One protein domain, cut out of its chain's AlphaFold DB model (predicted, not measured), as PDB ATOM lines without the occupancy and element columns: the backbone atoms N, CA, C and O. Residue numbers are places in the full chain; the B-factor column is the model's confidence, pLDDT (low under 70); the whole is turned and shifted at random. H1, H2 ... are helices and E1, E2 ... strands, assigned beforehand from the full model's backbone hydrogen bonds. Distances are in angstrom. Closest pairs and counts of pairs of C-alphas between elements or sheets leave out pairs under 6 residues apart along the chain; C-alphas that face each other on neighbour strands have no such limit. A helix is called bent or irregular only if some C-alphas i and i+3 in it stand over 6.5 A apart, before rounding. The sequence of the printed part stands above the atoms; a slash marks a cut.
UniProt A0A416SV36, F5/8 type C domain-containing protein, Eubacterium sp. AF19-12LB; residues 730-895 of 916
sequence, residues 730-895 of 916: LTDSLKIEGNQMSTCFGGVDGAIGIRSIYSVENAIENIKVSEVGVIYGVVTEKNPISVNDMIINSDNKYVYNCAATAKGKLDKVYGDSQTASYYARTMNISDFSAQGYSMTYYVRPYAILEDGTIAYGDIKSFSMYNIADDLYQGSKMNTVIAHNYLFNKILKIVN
ATOM      1  N   LEU A 730     108.037 132.376 109.011       95.94
ATOM      2  CA  LEU A 730     108.822 132.539 107.783       95.94
ATOM      3  C   LEU A 730     109.010 134.033 107.529       95.94
ATOM      4  O   LEU A 730     108.036 134.782 107.588       95.94
ATOM      5  N   THR A 731     110.242 134.481 107.293       96.19
ATOM      6  CA  THR A 731     110.539 135.917 107.203       96.19
ATOM      7  C   THR A 731     111.719 136.226 106.287       96.19
ATOM      8  O   THR A 731     112.697 135.485 106.251       96.19
ATOM      9  N   ASP A 732     111.653 137.377 105.615       93.75
ATOM     10  CA  ASP A 732     112.758 137.943 104.828       93.75
ATOM     11  C   ASP A 732     113.778 138.708 105.691       93.75
ATOM     12  O   ASP A 732     114.870 139.040 105.225       93.75
ATOM     13  N   SER A 733     113.454 138.956 106.965       95.19
ATOM     14  CA  SER A 733     114.357 139.562 107.958       95.19
ATOM     15  C   SER A 733     115.484 138.620 108.405       95.19
ATOM     16  O   SER A 733     116.280 138.976 109.274       95.19
ATOM     17  N   LEU A 734     115.536 137.411 107.843       96.56
ATOM     18  CA  LEU A 734     116.531 136.374 108.076       96.56
ATOM     19  C   LEU A 734     116.798 135.658 106.748       96.56
ATOM     20  O   LEU A 734     115.905 135.005 106.214       96.56
ATOM     21  N   LYS A 735     118.008 135.753 106.190       95.44
ATOM     22  CA  LYS A 735     118.271 135.215 104.841       95.44
ATOM     23  C   LYS A 735     119.712 134.779 104.612       95.44
ATOM     24  O   LYS A 735     120.627 135.214 105.304       95.44
ATOM     25  N   ILE A 736     119.900 133.903 103.623       95.50
ATOM     26  CA  ILE A 736     121.217 133.591 103.052       95.50
ATOM     27  C   ILE A 736     121.561 134.696 102.055       95.50
ATOM     28  O   ILE A 736     120.850 134.874 101.069       95.50
ATOM     29  N   GLU A 737     122.659 135.403 102.297       95.19
ATOM     30  CA  GLU A 737     123.141 136.499 101.444       95.19
ATOM     31  C   GLU A 737     124.023 135.995 100.297       95.19
ATOM     32  O   GLU A 737     124.125 136.618  99.246       95.19
ATOM     33  N   GLY A 738     124.679 134.848 100.483       91.88
ATOM     34  CA  GLY A 738     125.487 134.233  99.438       91.88
ATOM     35  C   GLY A 738     126.485 133.217  99.967       91.88
ATOM     36  O   GLY A 738     126.536 132.927 101.160       91.88
ATOM     37  N   ASN A 739     127.307 132.686  99.066       92.06
ATOM     38  CA  ASN A 739     128.364 131.736  99.394       92.06
ATOM     39  C   ASN A 739     129.731 132.292  98.997       92.06
ATOM     40  O   ASN A 739     129.860 133.085  98.066       92.06
ATOM     41  N   GLN A 740     130.765 131.864  99.710       90.00
ATOM     42  CA  GLN A 740     132.154 132.195  99.415       90.00
ATOM     43  C   GLN A 740     132.990 130.922  99.384       90.00
ATOM     44  O   GLN A 740     132.729 129.988 100.141       90.00
ATOM     45  N   MET A 741     134.017 130.919  98.537       88.31
ATOM     46  CA  MET A 741     134.975 129.827  98.411       88.31
ATOM     47  C   MET A 741     136.400 130.351  98.607       88.31
ATOM     48  O   MET A 741     136.743 131.437  98.140       88.31
ATOM     49  N   SER A 742     137.223 129.575  99.304       83.00
ATOM     50  CA  SER A 742     138.656 129.799  99.476       83.00
ATOM     51  C   SER A 742     139.424 128.572  99.006       83.00
ATOM     52  O   SER A 742     138.992 127.446  99.235       83.00
ATOM     53  N   THR A 743     140.584 128.795  98.394       76.69
ATOM     54  CA  THR A 743     141.538 127.749  97.981       76.69
ATOM     55  C   THR A 743     142.664 127.553  99.005       76.69
ATOM     56  O   THR A 743     143.628 126.834  98.751       76.69
ATOM     57  N   CYS A 744     142.559 128.246 100.140       72.62
ATOM     58  CA  CYS A 744     143.408 128.100 101.311       72.62
ATOM     59  C   CYS A 744     142.496 128.088 102.543       72.62
ATOM     60  O   CYS A 744     141.835 129.088 102.856       72.62
ATOM     61  N   PHE A 745     142.411 126.948 103.223       75.12
ATOM     62  CA  PHE A 745     141.597 126.773 104.422       75.12
ATOM     63  C   PHE A 745     142.501 126.449 105.611       75.12
ATOM     64  O   PHE A 745     143.392 125.613 105.516       75.12
ATOM     65  N   GLY A 746     142.326 127.171 106.722       67.38
ATOM     66  CA  GLY A 746     143.175 127.013 107.910       67.38
ATOM     67  C   GLY A 746     144.657 127.367 107.701       67.38
ATOM     68  O   GLY A 746     145.482 126.965 108.512       67.38
ATOM     69  N   GLY A 747     145.001 128.097 106.633       67.12
ATOM     70  CA  GLY A 747     146.390 128.396 106.262       67.12
ATOM     71  C   GLY A 747     147.085 127.284 105.469       67.12
ATOM     72  O   GLY A 747     148.288 127.375 105.237       67.12
ATOM     73  N   VAL A 748     146.349 126.245 105.060       68.44
ATOM     74  CA  VAL A 748     146.860 125.161 104.216       68.44
ATOM     75  C   VAL A 748     146.529 125.463 102.758       68.44
ATOM     76  O   VAL A 748     145.361 125.465 102.357       68.44
ATOM     77  N   ASP A 749     147.563 125.710 101.958       67.56
ATOM     78  CA  ASP A 749     147.416 125.922 100.521       67.56
ATOM     79  C   ASP A 749     146.882 124.662  99.833       67.56
ATOM     80  O   ASP A 749     147.382 123.556 100.027       67.56
ATOM     81  N   GLY A 750     145.838 124.838  99.019       64.94
ATOM     82  CA  GLY A 750     145.154 123.748  98.331       64.94
ATOM     83  C   GLY A 750     144.019 123.106  99.128       64.94
ATOM     84  O   GLY A 750     143.309 122.280  98.557       64.94
ATOM     85  N   ALA A 751     143.795 123.508 100.383       70.00
ATOM     86  CA  ALA A 751     142.605 123.130 101.139       70.00
ATOM     87  C   ALA A 751     141.418 124.028 100.751       70.00
ATOM     88  O   ALA A 751     141.482 125.254 100.886       70.00
ATOM     89  N   ILE A 752     140.330 123.422 100.267       77.25
ATOM     90  CA  ILE A 752     139.119 124.150  99.871       77.25
ATOM     91  C   ILE A 752     138.272 124.426 101.111       77.25
ATOM     92  O   ILE A 752     137.953 123.520 101.876       77.25
ATOM     93  N   GLY A 753     137.876 125.683 101.288       81.31
ATOM     94  CA  GLY A 753     136.885 126.084 102.280       81.31
ATOM     95  C   GLY A 753     135.690 126.730 101.599       81.31
ATOM     96  O   GLY A 753     135.866 127.634 100.785       81.31
ATOM     97  N   ILE A 754     134.476 126.311 101.953       87.69
ATOM     98  CA  ILE A 754     133.234 126.957 101.509       87.69
ATOM     99  C   ILE A 754     132.514 127.501 102.727       87.69
ATOM    100  O   ILE A 754     132.459 126.842 103.765       87.69
ATOM    101  N   ARG A 755     131.949 128.701 102.618       89.69
ATOM    102  CA  ARG A 755     131.097 129.254 103.670       89.69
ATOM    103  C   ARG A 755     129.843 129.910 103.122       89.69
ATOM    104  O   ARG A 755     129.912 130.598 102.107       89.69
ATOM    105  N   SER A 756     128.738 129.746 103.839       93.12
ATOM    106  CA  SER A 756     127.484 130.457 103.583       93.12
ATOM    107  C   SER A 756     127.398 131.684 104.482       93.12
ATOM    108  O   SER A 756     127.667 131.602 105.684       93.12
ATOM    109  N   ILE A 757     127.047 132.818 103.887       95.50
ATOM    110  CA  ILE A 757     126.837 134.098 104.555       95.50
ATOM    111  C   ILE A 757     125.343 134.273 104.772       95.50
ATOM    112  O   ILE A 757     124.554 134.057 103.852       95.50
ATOM    113  N   TYR A 758     124.957 134.659 105.977       96.75
ATOM    114  CA  TYR A 758     123.564 134.867 106.342       96.75
ATOM    115  C   TYR A 758     123.421 136.074 107.260       96.75
ATOM    116  O   TYR A 758     124.371 136.471 107.939       96.75
ATOM    117  N   SER A 759     122.242 136.676 107.248       96.69
ATOM    118  CA  SER A 759     121.937 137.893 107.990       96.69
ATOM    119  C   SER A 759     120.648 137.740 108.778       96.69
ATOM    120  O   SER A 759     119.787 136.938 108.415       96.69
ATOM    121  N   VAL A 760     120.534 138.498 109.868       97.56
ATOM    122  CA  VAL A 760     119.316 138.584 110.674       97.56
ATOM    123  C   VAL A 760     119.129 140.000 111.214       97.56
ATOM    124  O   VAL A 760     120.088 140.621 111.684       97.56
ATOM    125  N   GLU A 761     117.905 140.520 111.157       97.31
ATOM    126  CA  GLU A 761     117.532 141.751 111.861       97.31
ATOM    127  C   GLU A 761     117.516 141.543 113.382       97.31
ATOM    128  O   GLU A 761     117.299 140.444 113.885       97.31
ATOM    129  N   ASN A 762     117.709 142.615 114.152       93.19
ATOM    130  CA  ASN A 762     117.783 142.513 115.620       93.19
ATOM    131  C   ASN A 762     116.454 142.077 116.277       93.19
ATOM    132  O   ASN A 762     116.442 141.653 117.437       93.19
ATOM    133  N   ALA A 763     115.338 142.195 115.554       95.44
ATOM    134  CA  ALA A 763     114.022 141.724 115.958       95.44
ATOM    135  C   ALA A 763     113.220 141.240 114.741       95.44
ATOM    136  O   ALA A 763     113.353 141.786 113.646       95.44
ATOM    137  N   ILE A 764     112.358 140.247 114.953       96.12
ATOM    138  CA  ILE A 764     111.436 139.681 113.962       96.12
ATOM    139  C   ILE A 764     110.035 139.754 114.572       96.12
ATOM    140  O   ILE A 764     109.847 139.355 115.717       96.12
ATOM    141  N   GLU A 765     109.066 140.323 113.846       94.25
ATOM    142  CA  GLU A 765     107.697 140.559 114.351       94.25
ATOM    143  C   GLU A 765     107.657 141.302 115.707       94.25
ATOM    144  O   GLU A 765     106.832 141.031 116.576       94.25
ATOM    145  N   ASN A 766     108.570 142.263 115.901       94.25
ATOM    146  CA  ASN A 766     108.779 143.023 117.146       94.25
ATOM    147  C   ASN A 766     109.269 142.205 118.358       94.25
ATOM    148  O   ASN A 766     109.329 142.741 119.466       94.25
ATOM    149  N   ILE A 767     109.675 140.949 118.165       96.06
ATOM    150  CA  ILE A 767     110.300 140.117 119.197       96.06
ATOM    151  C   ILE A 767     111.802 140.066 118.922       96.06
ATOM    152  O   ILE A 767     112.239 139.823 117.796       96.06
ATOM    153  N   LYS A 768     112.615 140.329 119.943       97.12
ATOM    154  CA  LYS A 768     114.075 140.334 119.802       97.12
ATOM    155  C   LYS A 768     114.609 138.940 119.484       97.12
ATOM    156  O   LYS A 768     114.108 137.940 119.997       97.12
ATOM    157  N   VAL A 769     115.664 138.901 118.676       96.75
ATOM    158  CA  VAL A 769     116.407 137.675 118.365       96.75
ATOM    159  C   VAL A 769     117.344 137.337 119.525       96.75
ATOM    160  O   VAL A 769     118.180 138.159 119.902       96.75
ATOM    161  N   SER A 770     117.220 136.131 120.082       95.19
ATOM    162  CA  SER A 770     118.095 135.630 121.152       95.19
ATOM    163  C   SER A 770     119.223 134.746 120.621       95.19
ATOM    164  O   SER A 770     120.347 134.826 121.109       95.19
ATOM    165  N   GLU A 771     118.942 133.924 119.607       95.81
ATOM    166  CA  GLU A 771     119.921 133.062 118.942       95.81
ATOM    167  C   GLU A 771     119.739 133.137 117.427       95.81
ATOM    168  O   GLU A 771     118.631 133.321 116.931       95.81
ATOM    169  N   VAL A 772     120.826 132.959 116.685       96.69
ATOM    170  CA  VAL A 772     120.808 132.822 115.230       96.69
ATOM    171  C   VAL A 772     121.764 131.713 114.820       96.69
ATOM    172  O   VAL A 772     122.795 131.503 115.461       96.69
ATOM    173  N   GLY A 773     121.467 131.028 113.727       96.06
ATOM    174  CA  GLY A 773     122.339 130.015 113.164       96.06
ATOM    175  C   GLY A 773     121.946 129.630 111.748       96.06
ATOM    176  O   GLY A 773     121.138 130.290 111.094       96.06
ATOM    177  N   VAL A 774     122.539 128.542 111.271       96.19
ATOM    178  CA  VAL A 774     122.189 127.937 109.988       96.19
ATOM    179  C   VAL A 774     121.966 126.442 110.164       96.19
ATOM    180  O   VAL A 774     122.666 125.776 110.924       96.19
ATOM    181  N   ILE A 775     120.987 125.921 109.449       94.81
ATOM    182  CA  ILE A 775     120.761 124.500 109.249       94.81
ATOM    183  C   ILE A 775     121.399 124.153 107.913       94.81
ATOM    184  O   ILE A 775     121.173 124.865 106.932       94.81
ATOM    185  N   TYR A 776     122.181 123.082 107.857       91.62
ATOM    186  CA  TYR A 776     122.700 122.569 106.593       91.62
ATOM    187  C   TYR A 776     122.410 121.077 106.443       91.62
ATOM    188  O   TYR A 776     122.413 120.342 107.428       91.62
ATOM    189  N   GLY A 777     122.202 120.638 105.205       88.94
ATOM    190  CA  GLY A 777     122.046 119.233 104.848       88.94
ATOM    191  C   GLY A 777     122.699 118.935 103.504       88.94
ATOM    192  O   GLY A 777     122.706 119.790 102.618       88.94
ATOM    193  N   VAL A 778     123.263 117.737 103.349       85.69
ATOM    194  CA  VAL A 778     123.894 117.290 102.098       85.69
ATOM    195  C   VAL A 778     123.071 116.168 101.469       85.69
ATOM    196  O   VAL A 778     122.871 115.122 102.081       85.69
ATOM    197  N   VAL A 779     122.593 116.378 100.243       82.88
ATOM    198  CA  VAL A 779     121.787 115.392  99.514       82.88
ATOM    199  C   VAL A 779     122.692 114.290  98.966       82.88
ATOM    200  O   VAL A 779     123.669 114.570  98.272       82.88
ATOM    201  N   THR A 780     122.339 113.034  99.244       70.75
ATOM    202  CA  THR A 780     123.013 111.844  98.703       70.75
ATOM    203  C   THR A 780     121.993 110.936  98.020       70.75
ATOM    204  O   THR A 780     120.827 110.925  98.412       70.75
ATOM    205  N   GLU A 781     122.418 110.147  97.027       62.19
ATOM    206  CA  GLU A 781     121.536 109.192  96.326       62.19
ATOM    207  C   GLU A 781     120.903 108.161  97.273       62.19
ATOM    208  O   GLU A 781     119.810 107.666  97.017       62.19
ATOM    209  N   LYS A 782     121.579 107.862  98.387       55.75
ATOM    210  CA  LYS A 782     121.206 106.792  99.316       55.75
ATOM    211  C   LYS A 782     120.279 107.238 100.448       55.75
ATOM    212  O   LYS A 782     119.716 106.384 101.118       55.75
ATOM    213  N   ASN A 783     120.116 108.544 100.669       61.25
ATOM    214  CA  ASN A 783     119.148 109.121 101.609       61.25
ATOM    215  C   ASN A 783     118.814 110.562 101.181       61.25
ATOM    216  O   ASN A 783     119.600 111.477 101.457       61.25
ATOM    217  N   PRO A 784     117.680 110.792 100.497       70.06
ATOM    218  CA  PRO A 784     117.314 112.124 100.046       70.06
ATOM    219  C   PRO A 784     116.885 112.986 101.239       70.06
ATOM    220  O   PRO A 784     115.899 112.690 101.908       70.06
ATOM    221  N   ILE A 785     117.615 114.074 101.491       82.31
ATOM    222  CA  ILE A 785     117.138 115.161 102.352       82.31
ATOM    223  C   ILE A 785     116.101 115.948 101.552       82.31
ATOM    224  O   ILE A 785     116.377 116.418 100.445       82.31
ATOM    225  N   SER A 786     114.911 116.098 102.111       79.50
ATOM    226  CA  SER A 786     113.855 116.957 101.597       79.50
ATOM    227  C   SER A 786     113.929 118.350 102.220       79.50
ATOM    228  O   SER A 786     114.520 118.572 103.275       79.50
ATOM    229  N   VAL A 787     113.254 119.317 101.600       78.88
ATOM    230  CA  VAL A 787     113.106 120.664 102.173       78.88
ATOM    231  C   VAL A 787     112.415 120.659 103.544       78.88
ATOM    232  O   VAL A 787     112.641 121.567 104.340       78.88
ATOM    233  N   ASN A 788     111.617 119.629 103.847       82.00
ATOM    234  CA  ASN A 788     110.925 119.494 105.130       82.00
ATOM    235  C   ASN A 788     111.876 119.101 106.266       82.00
ATOM    236  O   ASN A 788     111.609 119.431 107.418       82.00
ATOM    237  N   ASP A 789     113.004 118.465 105.943       86.81
ATOM    238  CA  ASP A 789     114.001 118.049 106.932       86.81
ATOM    239  C   ASP A 789     114.844 119.225 107.440       86.81
ATOM    240  O   ASP A 789     115.498 119.109 108.475       86.81
ATOM    241  N   MET A 790     114.830 120.364 106.734       91.81
ATOM    242  CA  MET A 790     115.618 121.567 107.031       91.81
ATOM    243  C   MET A 790     115.003 122.389 108.174       91.81
ATOM    244  O   MET A 790     114.644 123.561 108.005       91.81
ATOM    245  N   ILE A 791     114.868 121.759 109.338       90.62
ATOM    246  CA  ILE A 791     114.312 122.323 110.571       90.62
ATOM    247  C   ILE A 791     115.247 122.082 111.763       90.62
ATOM    248  O   ILE A 791     116.042 121.142 111.777       90.62
ATOM    249  N   ILE A 792     115.131 122.932 112.784       90.19
ATOM    250  CA  ILE A 792     115.760 122.721 114.088       90.19
ATOM    251  C   ILE A 792     115.317 121.367 114.640       90.19
ATOM    252  O   ILE A 792     114.142 121.015 114.584       90.19
ATOM    253  N   ASN A 793     116.274 120.637 115.208       85.19
ATOM    254  CA  ASN A 793     116.097 119.306 115.784       85.19
ATOM    255  C   ASN A 793     115.495 118.279 114.808       85.19
ATOM    256  O   ASN A 793     114.690 117.457 115.227       85.19
ATOM    257  N   SER A 794     115.871 118.318 113.527       87.94
ATOM    258  CA  SER A 794     115.526 117.274 112.551       87.94
ATOM    259  C   SER A 794     115.885 115.859 113.047       87.94
ATOM    260  O   SER A 794     116.925 115.674 113.682       87.94
ATOM    261  N   ASP A 795     115.054 114.857 112.737       83.56
ATOM    262  CA  ASP A 795     115.398 113.433 112.909       83.56
ATOM    263  C   ASP A 795     116.315 112.915 111.794       83.56
ATOM    264  O   ASP A 795     116.899 111.833 111.918       83.56
ATOM    265  N   ASN A 796     116.482 113.677 110.712       82.56
ATOM    266  CA  ASN A 796     117.373 113.308 109.630       82.56
ATOM    267  C   ASN A 796     118.838 113.519 110.046       82.56
ATOM    268  O   ASN A 796     119.324 114.644 110.154       82.56
ATOM    269  N   LYS A 797     119.577 112.417 110.220       80.88
ATOM    270  CA  LYS A 797     120.985 112.411 110.671       80.88
ATOM    271  C   LYS A 797     121.971 113.159 109.761       80.88
ATOM    272  O   LYS A 797     123.115 113.363 110.163       80.88
ATOM    273  N   TYR A 798     121.562 113.508 108.541       82.81
ATOM    274  CA  TYR A 798     122.365 114.273 107.582       82.81
ATOM    275  C   TYR A 798     122.043 115.774 107.596       82.81
ATOM    276  O   TYR A 798     122.620 116.528 106.809       82.81
ATOM    277  N   VAL A 799     121.135 116.206 108.475       87.75
ATOM    278  CA  VAL A 799     120.810 117.608 108.733       87.75
ATOM    279  C   VAL A 799     121.447 118.040 110.050       87.75
ATOM    280  O   VAL A 799     121.359 117.355 111.065       87.75
ATOM    281  N   TYR A 800     122.089 119.204 110.040       88.12
ATOM    282  CA  TYR A 800     122.848 119.712 111.175       88.12
ATOM    283  C   TYR A 800     122.445 121.139 111.522       88.12
ATOM    284  O   TYR A 800     122.450 122.023 110.663       88.12
ATOM    285  N   ASN A 801     122.204 121.382 112.811       90.44
ATOM    286  CA  ASN A 801     121.894 122.703 113.351       90.44
ATOM    287  C   ASN A 801     123.168 123.361 113.869       90.44
ATOM    288  O   ASN A 801     123.901 122.786 114.674       90.44
ATOM    289  N   CYS A 802     123.448 124.566 113.390       91.12
ATOM    290  CA  CYS A 802     124.693 125.255 113.675       91.12
ATOM    291  C   CYS A 802     124.428 126.662 114.192       91.12
ATOM    292  O   CYS A 802     124.315 127.599 113.398       91.12
ATOM    293  N   ALA A 803     124.413 126.809 115.516       93.94
ATOM    294  CA  ALA A 803     124.369 128.114 116.156       93.94
ATOM    295  C   ALA A 803     125.560 128.983 115.721       93.94
ATOM    296  O   ALA A 803     126.691 128.507 115.528       93.94
ATOM    297  N   ALA A 804     125.302 130.276 115.552       94.38
ATOM    298  CA  ALA A 804     126.331 131.259 115.281       94.38
ATOM    299  C   ALA A 804     127.286 131.373 116.473       94.38
ATOM    300  O   ALA A 804     126.900 131.277 117.635       94.38
ATOM    301  N   THR A 805     128.554 131.638 116.179       92.81
ATOM    302  CA  THR A 805     129.569 131.910 117.202       92.81
ATOM    303  C   THR A 805     130.085 133.332 117.050       92.81
ATOM    304  O   THR A 805     129.969 133.928 115.978       92.81
ATOM    305  N   ALA A 806     130.743 133.855 118.086       91.44
ATOM    306  CA  ALA A 806     131.413 135.153 118.006       91.44
ATOM    307  C   ALA A 806     132.413 135.227 116.833       91.44
ATOM    308  O   ALA A 806     132.486 136.246 116.160       91.44
ATOM    309  N   LYS A 807     133.123 134.127 116.530       88.25
ATOM    310  CA  LYS A 807     134.045 134.036 115.380       88.25
ATOM    311  C   LYS A 807     133.333 134.016 114.026       88.25
ATOM    312  O   LYS A 807     133.944 134.346 113.016       88.25
ATOM    313  N   GLY A 808     132.081 133.561 113.997       90.88
ATOM    314  CA  GLY A 808     131.259 133.531 112.792       90.88
ATOM    315  C   GLY A 808     130.616 134.878 112.472       90.88
ATOM    316  O   GLY A 808     130.162 135.054 111.349       90.88
ATOM    317  N   LYS A 809     130.568 135.823 113.419       95.12
ATOM    318  CA  LYS A 809     130.019 137.163 113.193       95.12
ATOM    319  C   LYS A 809     130.955 137.985 112.299       95.12
ATOM    320  O   LYS A 809     132.173 137.914 112.437       95.12
ATOM    321  N   LEU A 810     130.379 138.743 111.373       94.00
ATOM    322  CA  LEU A 810     131.095 139.545 110.384       94.00
ATOM    323  C   LEU A 810     130.901 141.037 110.669       94.00
ATOM    324  O   LEU A 810     129.779 141.482 110.892       94.00
ATOM    325  N   ASP A 811     131.983 141.811 110.574       91.38
ATOM    326  CA  ASP A 811     131.948 143.277 110.734       91.38
ATOM    327  C   ASP A 811     131.558 144.014 109.442       91.38
ATOM    328  O   ASP A 811     131.271 145.211 109.446       91.38
ATOM    329  N   LYS A 812     131.581 143.306 108.309       89.56
ATOM    330  CA  LYS A 812     131.256 143.854 106.992       89.56
ATOM    331  C   LYS A 812     129.810 143.531 106.626       89.56
ATOM    332  O   LYS A 812     129.361 142.403 106.807       89.56
ATOM    333  N   VAL A 813     129.133 144.508 106.033       91.19
ATOM    334  CA  VAL A 813     127.805 144.358 105.429       91.19
ATOM    335  C   VAL A 813     127.926 143.587 104.109       91.19
ATOM    336  O   VAL A 813     128.710 143.972 103.237       91.19
ATOM    337  N   TYR A 814     127.178 142.487 103.979       88.06
ATOM    338  CA  TYR A 814     127.175 141.618 102.789       88.06
ATOM    339  C   TYR A 814     125.830 141.569 102.049       88.06
ATOM    340  O   TYR A 814     125.767 140.951 100.991       88.06
ATOM    341  N   GLY A 815     124.796 142.226 102.573       87.88
ATOM    342  CA  GLY A 815     123.468 142.340 101.969       87.88
ATOM    343  C   GLY A 815     122.976 143.788 101.964       87.88
ATOM    344  O   GLY A 815     123.742 144.720 102.213       87.88
ATOM    345  N   ASP A 816     121.687 143.977 101.688       89.19
ATOM    346  CA  ASP A 816     121.097 145.316 101.537       89.19
ATOM    347  C   ASP A 816     120.861 146.035 102.877       89.19
ATOM    348  O   ASP A 816     120.865 147.267 102.941       89.19
ATOM    349  N   SER A 817     120.656 145.278 103.962       91.44
ATOM    350  CA  SER A 817     120.324 145.845 105.272       91.44
ATOM    351  C   SER A 817     121.564 146.354 106.005       91.44
ATOM    352  O   SER A 817     122.529 145.621 106.222       91.44
ATOM    353  N   GLN A 818     121.515 147.610 106.447       91.56
ATOM    354  CA  GLN A 818     122.561 148.217 107.278       91.56
ATOM    355  C   GLN A 818     122.353 147.955 108.778       91.56
ATOM    356  O   GLN A 818     123.244 148.238 109.577       91.56
ATOM    357  N   THR A 819     121.181 147.450 109.174       92.69
ATOM    358  CA  THR A 819     120.810 147.198 110.576       92.69
ATOM    359  C   THR A 819     120.926 145.732 110.973       92.69
ATOM    360  O   THR A 819     121.039 145.440 112.167       92.69
ATOM    361  N   ALA A 820     120.937 144.829 109.991       95.56
ATOM    362  CA  ALA A 820     121.119 143.404 110.205       95.56
ATOM    363  C   ALA A 820     122.526 143.070 110.720       95.56
ATOM    364  O   ALA A 820     123.530 143.679 110.342       95.56
ATOM    365  N   SER A 821     122.603 142.035 111.554       96.56
ATOM    366  CA  SER A 821     123.866 141.385 111.894       96.56
ATOM    367  C   SER A 821     124.190 140.312 110.857       96.56
ATOM    368  O   SER A 821     123.318 139.531 110.478       96.56
ATOM    369  N   TYR A 822     125.454 140.247 110.433       97.31
ATOM    370  CA  TYR A 822     125.930 139.311 109.414       97.31
ATOM    371  C   TYR A 822     126.800 138.217 110.025       97.31
ATOM    372  O   TYR A 822     127.611 138.467 110.919       97.31
ATOM    373  N   TYR A 823     126.654 137.004 109.503       96.75
ATOM    374  CA  TYR A 823     127.329 135.809 109.982       96.75
ATOM    375  C   TYR A 823     127.819 134.953 108.819       96.75
ATOM    376  O   TYR A 823     127.285 135.002 107.711       96.75
ATOM    377  N   ALA A 824     128.835 134.141 109.082       94.12
ATOM    378  CA  ALA A 824     129.339 133.131 108.174       94.12
ATOM    379  C   ALA A 824     129.397 131.768 108.858       94.12
ATOM    380  O   ALA A 824     129.909 131.635 109.973       94.12
ATOM    381  N   ARG A 825     128.968 130.732 108.134       91.88
ATOM    382  CA  ARG A 825     129.217 129.339 108.500       91.88
ATOM    383  C   ARG A 825     130.156 128.701 107.497       91.88
ATOM    384  O   ARG A 825     129.781 128.523 106.344       91.88
ATOM    385  N   THR A 826     131.346 128.326 107.953       87.56
ATOM    386  CA  THR A 826     132.298 127.564 107.141       87.56
ATOM    387  C   THR A 826     132.045 126.067 107.264       87.56
ATOM    388  O   THR A 826     131.838 125.555 108.365       87.56
ATOM    389  N   MET A 827     132.074 125.386 106.126       79.56
ATOM    390  CA  MET A 827     131.825 123.961 105.963       79.56
ATOM    391  C   MET A 827     133.150 123.231 105.757       79.56
ATOM    392  O   MET A 827     134.001 123.700 104.999       79.56
ATOM    393  N   ASN A 828     133.321 122.094 106.433       71.75
ATOM    394  CA  ASN A 828     134.447 121.200 106.175       71.75
ATOM    395  C   ASN A 828     134.100 120.271 105.004       71.75
ATOM    396  O   ASN A 828     132.967 119.801 104.915       71.75
ATOM    397  N   ILE A 829     135.063 120.024 104.118       72.00
ATOM    398  CA  ILE A 829     134.876 119.252 102.886       72.00
ATOM    399  C   ILE A 829     135.903 118.126 102.874       72.00
ATOM    400  O   ILE A 829     137.088 118.367 103.096       72.00
ATOM    401  N   SER A 830     135.441 116.906 102.612       69.62
ATOM    402  CA  SER A 830     136.281 115.704 102.595       69.62
ATOM    403  C   SER A 830     136.246 114.938 101.272       69.62
ATOM    404  O   SER A 830     137.135 114.128 101.037       69.62
ATOM    405  N   ASP A 831     135.252 115.183 100.412       77.88
ATOM    406  CA  ASP A 831     135.137 114.548  99.097       77.88
ATOM    407  C   ASP A 831     135.502 115.545  97.990       77.88
ATOM    408  O   ASP A 831     134.788 116.515  97.736       77.88
ATOM    409  N   PHE A 832     136.640 115.287  97.345       84.69
ATOM    410  CA  PHE A 832     137.216 116.107  96.277       84.69
ATOM    411  C   PHE A 832     137.073 115.453  94.891       84.69
ATOM    412  O   PHE A 832     137.829 115.761  93.966       84.69
ATOM    413  N   SER A 833     136.132 114.516  94.749       87.62
ATOM    414  CA  SER A 833     135.781 113.877  93.481       87.62
ATOM    415  C   SER A 833     134.786 114.713  92.664       87.62
ATOM    416  O   SER A 833     134.169 115.658  93.160       87.62
ATOM    417  N   ALA A 834     134.579 114.341  91.395       87.94
ATOM    418  CA  ALA A 834     133.545 114.951  90.554       87.94
ATOM    419  C   ALA A 834     132.138 114.824  91.172       87.94
ATOM    420  O   ALA A 834     131.331 115.751  91.072       87.94
ATOM    421  N   GLN A 835     131.866 113.700  91.846       85.94
ATOM    422  CA  GLN A 835     130.617 113.472  92.568       85.94
ATOM    423  C   GLN A 835     130.513 114.416  93.770       85.94
ATOM    424  O   GLN A 835     129.530 115.148  93.863       85.94
ATOM    425  N   GLY A 836     131.554 114.483  94.608       85.88
ATOM    426  CA  GLY A 836     131.635 115.378  95.766       85.88
ATOM    427  C   GLY A 836     131.378 116.845  95.416       85.88
ATOM    428  O   GLY A 836     130.537 117.506  96.025       85.88
ATOM    429  N   TYR A 837     132.020 117.352  94.360       90.69
ATOM    430  CA  TYR A 837     131.819 118.733  93.907       90.69
ATOM    431  C   TYR A 837     130.416 119.019  93.364       90.69
ATOM    432  O   TYR A 837     129.964 120.169  93.408       90.69
ATOM    433  N   SER A 838     129.736 117.988  92.862       90.88
ATOM    434  CA  SER A 838     128.389 118.078  92.292       90.88
ATOM    435  C   SER A 838     127.284 117.837  93.324       90.88
ATOM    436  O   SER A 838     126.108 118.003  92.998       90.88
ATOM    437  N   MET A 839     127.630 117.472  94.565       86.75
ATOM    438  CA  MET A 839     126.653 117.260  95.633       86.75
ATOM    439  C   MET A 839     125.838 118.526  95.900       86.75
ATOM    440  O   MET A 839     126.365 119.643  95.923       86.75
ATOM    441  N   THR A 840     124.541 118.340  96.138       88.69
ATOM    442  CA  THR A 840     123.638 119.434  96.497       88.69
ATOM    443  C   THR A 840     123.634 119.627  98.006       88.69
ATOM    444  O   THR A 840     123.306 118.717  98.765       88.69
ATOM    445  N   TYR A 841     123.960 120.837  98.432       88.44
ATOM    446  CA  TYR A 841     123.843 121.308  99.801       88.44
ATOM    447  C   TYR A 841     122.564 122.120  99.922       88.44
ATOM    448  O   TYR A 841     122.382 123.069  99.162       88.44
ATOM    449  N   TYR A 842     121.714 121.794 100.890       91.88
ATOM    450  CA  TYR A 842     120.661 122.685 101.362       91.88
ATOM    451  C   TYR A 842     121.164 123.472 102.563       91.88
ATOM    452  O   TYR A 842     121.796 122.919 103.461       91.88
ATOM    453  N   VAL A 843     120.851 124.763 102.596       93.62
ATOM    454  CA  VAL A 843     121.118 125.641 103.733       93.62
ATOM    455  C   VAL A 843     119.892 126.472 104.057       93.62
ATOM    456  O   VAL A 843     119.199 126.955 103.162       93.62
ATOM    457  N   ARG A 844     119.630 126.652 105.349       95.56
ATOM    458  CA  ARG A 844     118.510 127.447 105.843       95.56
ATOM    459  C   ARG A 844     118.930 128.238 107.076       95.56
ATOM    460  O   ARG A 844     119.348 127.628 108.057       95.56
ATOM    461  N   PRO A 845     118.834 129.570 107.075       97.31
ATOM    462  CA  PRO A 845     119.130 130.351 108.260       97.31
ATOM    463  C   PRO A 845     117.953 130.245 109.236       97.31
ATOM    464  O   PRO A 845     116.789 130.209 108.823       97.31
ATOM    465  N   TYR A 846     118.259 130.186 110.529       97.44
ATOM    466  CA  TYR A 846     117.264 130.162 111.599       97.44
ATOM    467  C   TYR A 846     117.587 131.217 112.660       97.44
ATOM    468  O   TYR A 846     118.750 131.578 112.860       97.44
ATOM    469  N   ALA A 847     116.554 131.672 113.357       97.56
ATOM    470  CA  ALA A 847     116.664 132.459 114.571       97.56
ATOM    471  C   ALA A 847     115.715 131.907 115.639       97.56
ATOM    472  O   ALA A 847     114.613 131.462 115.322       97.56
ATOM    473  N   ILE A 848     116.142 131.946 116.896       96.44
ATOM    474  CA  ILE A 848     115.278 131.727 118.059       96.44
ATOM    475  C   ILE A 848     115.030 133.101 118.673       96.44
ATOM    476  O   ILE A 848     115.969 133.878 118.866       96.44
ATOM    477  N   LEU A 849     113.763 133.421 118.917       96.94
ATOM    478  CA  LEU A 849     113.333 134.692 119.493       96.94
ATOM    479  C   LEU A 849     113.282 134.603 121.028       96.94
ATOM    480  O   LEU A 849     113.257 133.511 121.588       96.94
ATOM    481  N   GLU A 850     113.231 135.737 121.735       95.69
ATOM    482  CA  GLU A 850     113.187 135.759 123.215       95.69
ATOM    483  C   GLU A 850     112.010 134.948 123.809       95.69
ATOM    484  O   GLU A 850     112.105 134.370 124.900       95.69
ATOM    485  N   ASP A 851     110.893 134.844 123.088       93.25
ATOM    486  CA  ASP A 851     109.734 134.029 123.467       93.25
ATOM    487  C   ASP A 851     109.884 132.534 123.105       93.25
ATOM    488  O   ASP A 851     109.013 131.735 123.440       93.25
ATOM    489  N   GLY A 852     111.010 132.146 122.503       94.50
ATOM    490  CA  GLY A 852     111.363 130.800 122.052       94.50
ATOM    491  C   GLY A 852     110.827 130.418 120.673       94.50
ATOM    492  O   GLY A 852     111.133 129.330 120.182       94.50
ATOM    493  N   THR A 853     110.032 131.274 120.028       95.31
ATOM    494  CA  THR A 853     109.529 131.019 118.677       95.31
ATOM    495  C   THR A 853     110.701 130.932 117.697       95.31
ATOM    496  O   THR A 853     111.644 131.721 117.767       95.31
ATOM    497  N   ILE A 854     110.649 129.965 116.778       95.69
ATOM    498  CA  ILE A 854     111.640 129.856 115.706       95.69
ATOM    499  C   ILE A 854     111.195 130.721 114.529       95.69
ATOM    500  O   ILE A 854     110.056 130.620 114.072       95.69
ATOM    501  N   ALA A 855     112.116 131.518 114.004       97.31
ATOM    502  CA  ALA A 855     111.999 132.136 112.699       97.31
ATOM    503  C   ALA A 855     112.953 131.458 111.712       97.31
ATOM    504  O   ALA A 855     114.094 131.134 112.046       97.31
ATOM    505  N   TYR A 856     112.494 131.264 110.483       97.25
ATOM    506  CA  TYR A 856     113.284 130.726 109.391       97.25
ATOM    507  C   TYR A 856     113.308 131.686 108.214       97.25
ATOM    508  O   TYR A 856     112.286 132.268 107.849       97.25
ATOM    509  N   GLY A 857     114.468 131.751 107.569       96.31
ATOM    510  CA  GLY A 857     114.557 132.243 106.205       96.31
ATOM    511  C   GLY A 857     114.275 131.152 105.179       96.31
ATOM    512  O   GLY A 857     114.046 129.975 105.503       96.31
ATOM    513  N   ASP A 858     114.367 131.559 103.919       95.25
ATOM    514  CA  ASP A 858     114.317 130.665 102.770       95.25
ATOM    515  C   ASP A 858     115.390 129.575 102.824       95.25
ATOM    516  O   ASP A 858     116.546 129.811 103.193       95.25
ATOM    517  N   ILE A 859     115.022 128.395 102.329       94.06
ATOM    518  CA  ILE A 859     115.983 127.345 101.998       94.06
ATOM    519  C   ILE A 859     116.656 127.728 100.682       94.06
ATOM    520  O   ILE A 859     115.987 127.991  99.681       94.06
ATOM    521  N   LYS A 860     117.986 127.735 100.671       93.69
ATOM    522  CA  LYS A 860     118.784 127.853  99.449       93.69
ATOM    523  C   LYS A 860     119.542 126.557  99.214       93.69
ATOM    524  O   LYS A 860     119.865 125.837 100.158       93.69
ATOM    525  N   SER A 861     119.839 126.278  97.953       91.62
ATOM    526  CA  SER A 861     120.670 125.145  97.564       91.62
ATOM    527  C   SER A 861     121.878 125.597  96.763       91.62
ATOM    528  O   SER A 861     121.790 126.554  95.993       91.62
ATOM    529  N   PHE A 862     122.990 124.891  96.900       91.12
ATOM    530  CA  PHE A 862     124.170 125.090  96.066       91.12
ATOM    531  C   PHE A 862     124.942 123.781  95.897       91.12
ATOM    532  O   PHE A 862     124.773 122.847  96.673       91.12
ATOM    533  N   SER A 863     125.830 123.737  94.911       91.38
ATOM    534  CA  SER A 863     126.918 122.762  94.840       91.38
ATOM    535  C   SER A 863     128.246 123.511  94.840       91.38
ATOM    536  O   SER A 863     128.294 124.717  94.563       91.38
ATOM    537  N   MET A 864     129.339 122.820  95.157       91.12
ATOM    538  CA  MET A 864     130.665 123.440  95.078       91.12
ATOM    539  C   MET A 864     130.984 123.830  93.638       91.12
ATOM    540  O   MET A 864     131.527 124.904  93.399       91.12
ATOM    541  N   TYR A 865     130.594 122.969  92.695       93.69
ATOM    542  CA  TYR A 865     130.716 123.226  91.270       93.69
ATOM    543  C   TYR A 865     130.030 124.537  90.874       93.69
ATOM    544  O   TYR A 865     130.690 125.393  90.297       93.69
ATOM    545  N   ASN A 866     128.769 124.749  91.264       93.94
ATOM    546  CA  ASN A 866     128.026 125.959  90.896       93.94
ATOM    547  C   ASN A 866     128.648 127.224  91.511       93.94
ATOM    548  O   ASN A 866     128.749 128.249  90.848       93.94
ATOM    549  N   ILE A 867     129.123 127.158  92.762       93.44
ATOM    550  CA  ILE A 867     129.820 128.300  93.380       93.44
ATOM    551  C   ILE A 867     131.126 128.603  92.634       93.44
ATOM    552  O   ILE A 867     131.432 129.767  92.377       93.44
ATOM    553  N   ALA A 868     131.912 127.575  92.307       93.38
ATOM    554  CA  ALA A 868     133.154 127.743  91.560       93.38
ATOM    555  C   ALA A 868     132.893 128.308  90.156       93.38
ATOM    556  O   ALA A 868     133.641 129.177  89.712       93.38
ATOM    557  N   ASP A 869     131.829 127.851  89.497       94.88
ATOM    558  CA  ASP A 869     131.394 128.289  88.169       94.88
ATOM    559  C   ASP A 869     131.075 129.789  88.178       94.88
ATOM    560  O   ASP A 869     131.697 130.559  87.445       94.88
ATOM    561  N   ASP A 870     130.228 130.231  89.110       93.00
ATOM    562  CA  ASP A 870     129.844 131.637  89.270       93.00
ATOM    563  C   ASP A 870     131.034 132.554  89.602       93.00
ATOM    564  O   ASP A 870     131.131 133.687  89.112       93.00
ATOM    565  N   LEU A 871     131.944 132.094  90.468       91.38
ATOM    566  CA  LEU A 871     133.143 132.851  90.835       91.38
ATOM    567  C   LEU A 871     134.122 132.968  89.664       91.38
ATOM    568  O   LEU A 871     134.716 134.032  89.474       91.38
ATOM    569  N   TYR A 872     134.284 131.892  88.891       93.06
ATOM    570  CA  TYR A 872     135.208 131.820  87.767       93.06
ATOM    571  C   TYR A 872     134.703 132.615  86.560       93.06
ATOM    572  O   TYR A 872     135.429 133.467  86.051       93.06
ATOM    573  N   GLN A 873     133.443 132.421  86.156       92.06
ATOM    574  CA  GLN A 873     132.820 133.168  85.053       92.06
ATOM    575  C   GLN A 873     132.745 134.671  85.340       92.06
ATOM    576  O   GLN A 873     132.874 135.491  84.435       92.06
ATOM    577  N   GLY A 874     132.565 135.047  86.608       89.38
ATOM    578  CA  GLY A 874     132.566 136.445  87.030       89.38
ATOM    579  C   GLY A 874     133.953 137.050  87.275       89.38
ATOM    580  O   GLY A 874     134.010 138.201  87.708       89.38
ATOM    581  N   SER A 875     135.044 136.293  87.091       88.44
ATOM    582  CA  SER A 875     136.422 136.680  87.441       88.44
ATOM    583  C   SER A 875     136.535 137.293  88.849       88.44
ATOM    584  O   SER A 875     137.210 138.301  89.057       88.44
ATOM    585  N   LYS A 876     135.836 136.698  89.828       87.31
ATOM    586  CA  LYS A 876     135.656 137.241  91.191       87.31
ATOM    587  C   LYS A 876     136.744 136.822  92.184       87.31
ATOM    588  O   LYS A 876     136.693 137.223  93.347       87.31
ATOM    589  N   MET A 877     137.701 135.998  91.764       86.44
ATOM    590  CA  MET A 877     138.815 135.592  92.621       86.44
ATOM    591  C   MET A 877     139.832 136.728  92.753       86.44
ATOM    592  O   MET A 877     140.132 137.416  91.788       86.44
ATOM    593  N   ASN A 878     140.400 136.903  93.947       82.50
ATOM    594  CA  ASN A 878     141.332 138.005  94.224       82.50
ATOM    595  C   ASN A 878     142.762 137.759  93.706       82.50
ATOM    596  O   ASN A 878     143.597 138.660  93.764       82.50
ATOM    597  N   THR A 879     143.078 136.532  93.278       85.56
ATOM    598  CA  THR A 879     144.391 136.168  92.733       85.56
ATOM    599  C   THR A 879     144.242 135.244  91.531       85.56
ATOM    600  O   THR A 879     143.350 134.393  91.489       85.56
ATOM    601  N   VAL A 880     145.178 135.356  90.583       86.56
ATOM    602  CA  VAL A 880     145.260 134.456  89.420       86.56
ATOM    603  C   VAL A 880     145.444 132.994  89.838       86.56
ATOM    604  O   VAL A 880     144.894 132.095  89.212       86.56
ATOM    605  N   ILE A 881     146.158 132.745  90.943       86.69
ATOM    606  CA  ILE A 881     146.368 131.397  91.485       86.69
ATOM    607  C   ILE A 881     145.030 130.780  91.892       86.69
ATOM    608  O   ILE A 881     144.737 129.651  91.511       86.69
ATOM    609  N   ALA A 882     144.199 131.523  92.626       86.69
ATOM    610  CA  ALA A 882     142.911 131.018  93.080       86.69
ATOM    611  C   ALA A 882     141.916 130.864  91.913       86.69
ATOM    612  O   ALA A 882     141.185 129.880  91.864       86.69
ATOM    613  N   HIS A 883     141.949 131.773  90.932       91.06
ATOM    614  CA  HIS A 883     141.177 131.662  89.685       91.06
ATOM    615  C   HIS A 883     141.525 130.389  88.904       91.06
ATOM    616  O   HIS A 883     140.650 129.587  88.583       91.06
ATOM    617  N   ASN A 884     142.818 130.143  88.684       91.44
ATOM    618  CA  ASN A 884     143.300 128.946  87.994       91.44
ATOM    619  C   ASN A 884     143.047 127.669  88.798       91.44
ATOM    620  O   ASN A 884     142.880 126.595  88.217       91.44
ATOM    621  N   TYR A 885     143.026 127.760  90.128       90.25
ATOM    622  CA  TYR A 885     142.683 126.636  90.985       90.25
ATOM    623  C   TYR A 885     141.230 126.202  90.761       90.25
ATOM    624  O   TYR A 885     141.006 125.014  90.543       90.25
ATOM    625  N   LEU A 886     140.259 127.132  90.737       91.94
ATOM    626  CA  LEU A 886     138.852 126.797  90.458       91.94
ATOM    627  C   LEU A 886     138.716 126.015  89.145       91.94
ATOM    628  O   LEU A 886     138.095 124.951  89.117       91.94
ATOM    629  N   PHE A 887     139.370 126.495  88.084       94.12
ATOM    630  CA  PHE A 887     139.374 125.834  86.781       94.12
ATOM    631  C   PHE A 887     139.969 124.424  86.836       94.12
ATOM    632  O   PHE A 887     139.312 123.450  86.474       94.12
ATOM    633  N   ASN A 888     141.207 124.298  87.319       90.94
ATOM    634  CA  ASN A 888     141.962 123.048  87.232       90.94
ATOM    635  C   ASN A 888     141.514 121.982  88.238       90.94
ATOM    636  O   ASN A 888     141.682 120.793  87.969       90.94
ATOM    637  N   LYS A 889     141.017 122.389  89.411       89.69
ATOM    638  CA  LYS A 889     140.770 121.485  90.547       89.69
ATOM    639  C   LYS A 889     139.301 121.237  90.848       89.69
ATOM    640  O   LYS A 889     139.020 120.313  91.597       89.69
ATOM    641  N   ILE A 890     138.383 122.016  90.277       91.50
ATOM    642  CA  ILE A 890     136.942 121.825  90.483       91.50
ATOM    643  C   ILE A 890     136.245 121.715  89.130       91.50
ATOM    644  O   ILE A 890     135.736 120.651  88.780       91.50
ATOM    645  N   LEU A 891     136.275 122.783  88.329       95.69
ATOM    646  CA  LEU A 891     135.454 122.892  87.120       95.69
ATOM    647  C   LEU A 891     135.809 121.835  86.076       95.69
ATOM    648  O   LEU A 891     134.919 121.159  85.564       95.69
ATOM    649  N   LYS A 892     137.106 121.642  85.812       95.06
ATOM    650  CA  LYS A 892     137.583 120.641  84.855       95.06
ATOM    651  C   LYS A 892     137.425 119.207  85.360       95.06
ATOM    652  O   LYS A 892     137.255 118.313  84.546       95.06
ATOM    653  N   ILE A 893     137.445 118.989  86.680       92.69
ATOM    654  CA  ILE A 893     137.227 117.657  87.269       92.69
ATOM    655  C   ILE A 893     135.779 117.208  87.054       92.69
ATOM    656  O   ILE A 893     135.541 116.057  86.704       92.69
ATOM    657  N   VAL A 894     134.817 118.117  87.238       93.31
ATOM    658  CA  VAL A 894     133.391 117.829  87.019       93.31
ATOM    659  C   VAL A 894     133.046 117.811  85.527       93.31
ATOM    660  O   VAL A 894     132.328 116.928  85.066       93.31
ATOM    661  N   ASN A 895     133.575 118.760  84.751       94.88
ATOM    662  CA  ASN A 895     133.346 118.872  83.314       94.88
ATOM    663  C   ASN A 895     134.680 119.010  82.565       94.88
ATOM    664  O   ASN A 895     135.215 120.106  82.409       94.88
TER     665      ASN A 895
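What this domain is: This is residues 730 to 895 of the 916 residues of the protein "F5/8 type C domain-containing protein" of Eubacterium sp. AF19-12LB (UniProt A0A416SV36). Two strongly twisted sheets make a sandwich, partly face to face with their strands crossed: a branched sheet of E3, E4, E6, E7 and E8, and a sheet of E1, E2 and E5. The long E1-E2 hairpin runs on past the other sheet, and H2 and H3 pack on it there, with the small H1 beside them. The printed part has 166 residues with three named helices and eight named strands, in the order E1 E2 E3 E4 E5 H1 E6 E7 E8 H2 H3. The neighbour strands in both sheets are antiparallel, and the class is mixed, helices and strands. The whole is compact, with a radius of gyration of the C-alphas of 16.5 A and spans of 49 by 38 by 25 A.

Where its parts are: Begin in the branched sheet with E3, residues 767 to 778, 31.6 A long; find C-alpha 767 at (110.300, 140.117, 119.197). Its partners are E4, residues 799 to 803, and E6, residues 841 to 849, 26.0 A; E7, residues 854 to 856, and E8, residues 860 to 862, are short. In the other sheet, E1, residues 734 to 745, starts at (116.531, 136.374, 108.076) and runs 27.1 A; E2, residues 748 to 760, runs 31.3 A, and E5, residues 821 to 827, 20.1 A. H1 is residues 834 to 838, H2 residues 864 to 873, and H3, residues 880 to 894, 20.6 A, ends at (133.391, 117.829, 87.019).

How they stand to each other: Look at E6 first: E3 lies on one side of it, with N 844 and O 775 at 2.8 A, and E7 and E8 on the other side, with N 847 and O 855 at 2.8 A and N 843 and O 860 at 2.8 A. E4 is beside E3, with N 774 and O 802 at 2.9 A. Across the sandwich, the closest C-alphas of E1 and E6 are those of Lys 735 and Pro 845, 6.0 A apart. E2 pairs with E1, N 740 and O 755 at 2.8 A, and with E5, N 758 and O 823 at 2.9 A. H2 and H3 make two layers with this sheet, helices on one face, at heights over the sheet of 9.2 A and 9.7 A. They touch at Ala 868 and Leu 886, their closest C-alphas, 5.9 A apart, opposite ways at a steep tilt of 48 degrees. H1 touches H3 at Ala 834 and Val 894, closest C-alphas 4.6 A apart. Every O i to N i+4 pair is within hydrogen-bond range in H1 and H2, and 8 of 11 in H3, which is only just irregular, C-alphas 889 and 892 being 6.6 A apart.

The domain as a whole: The C-alphas farthest apart are those of Asp 851 and Asn 888, at 49.7 A. The printed part has no cut; its long links are E3 to E4 and E4 to E5. Confidence is under 70 at residues 746 to 750, 781 to 783 and 830.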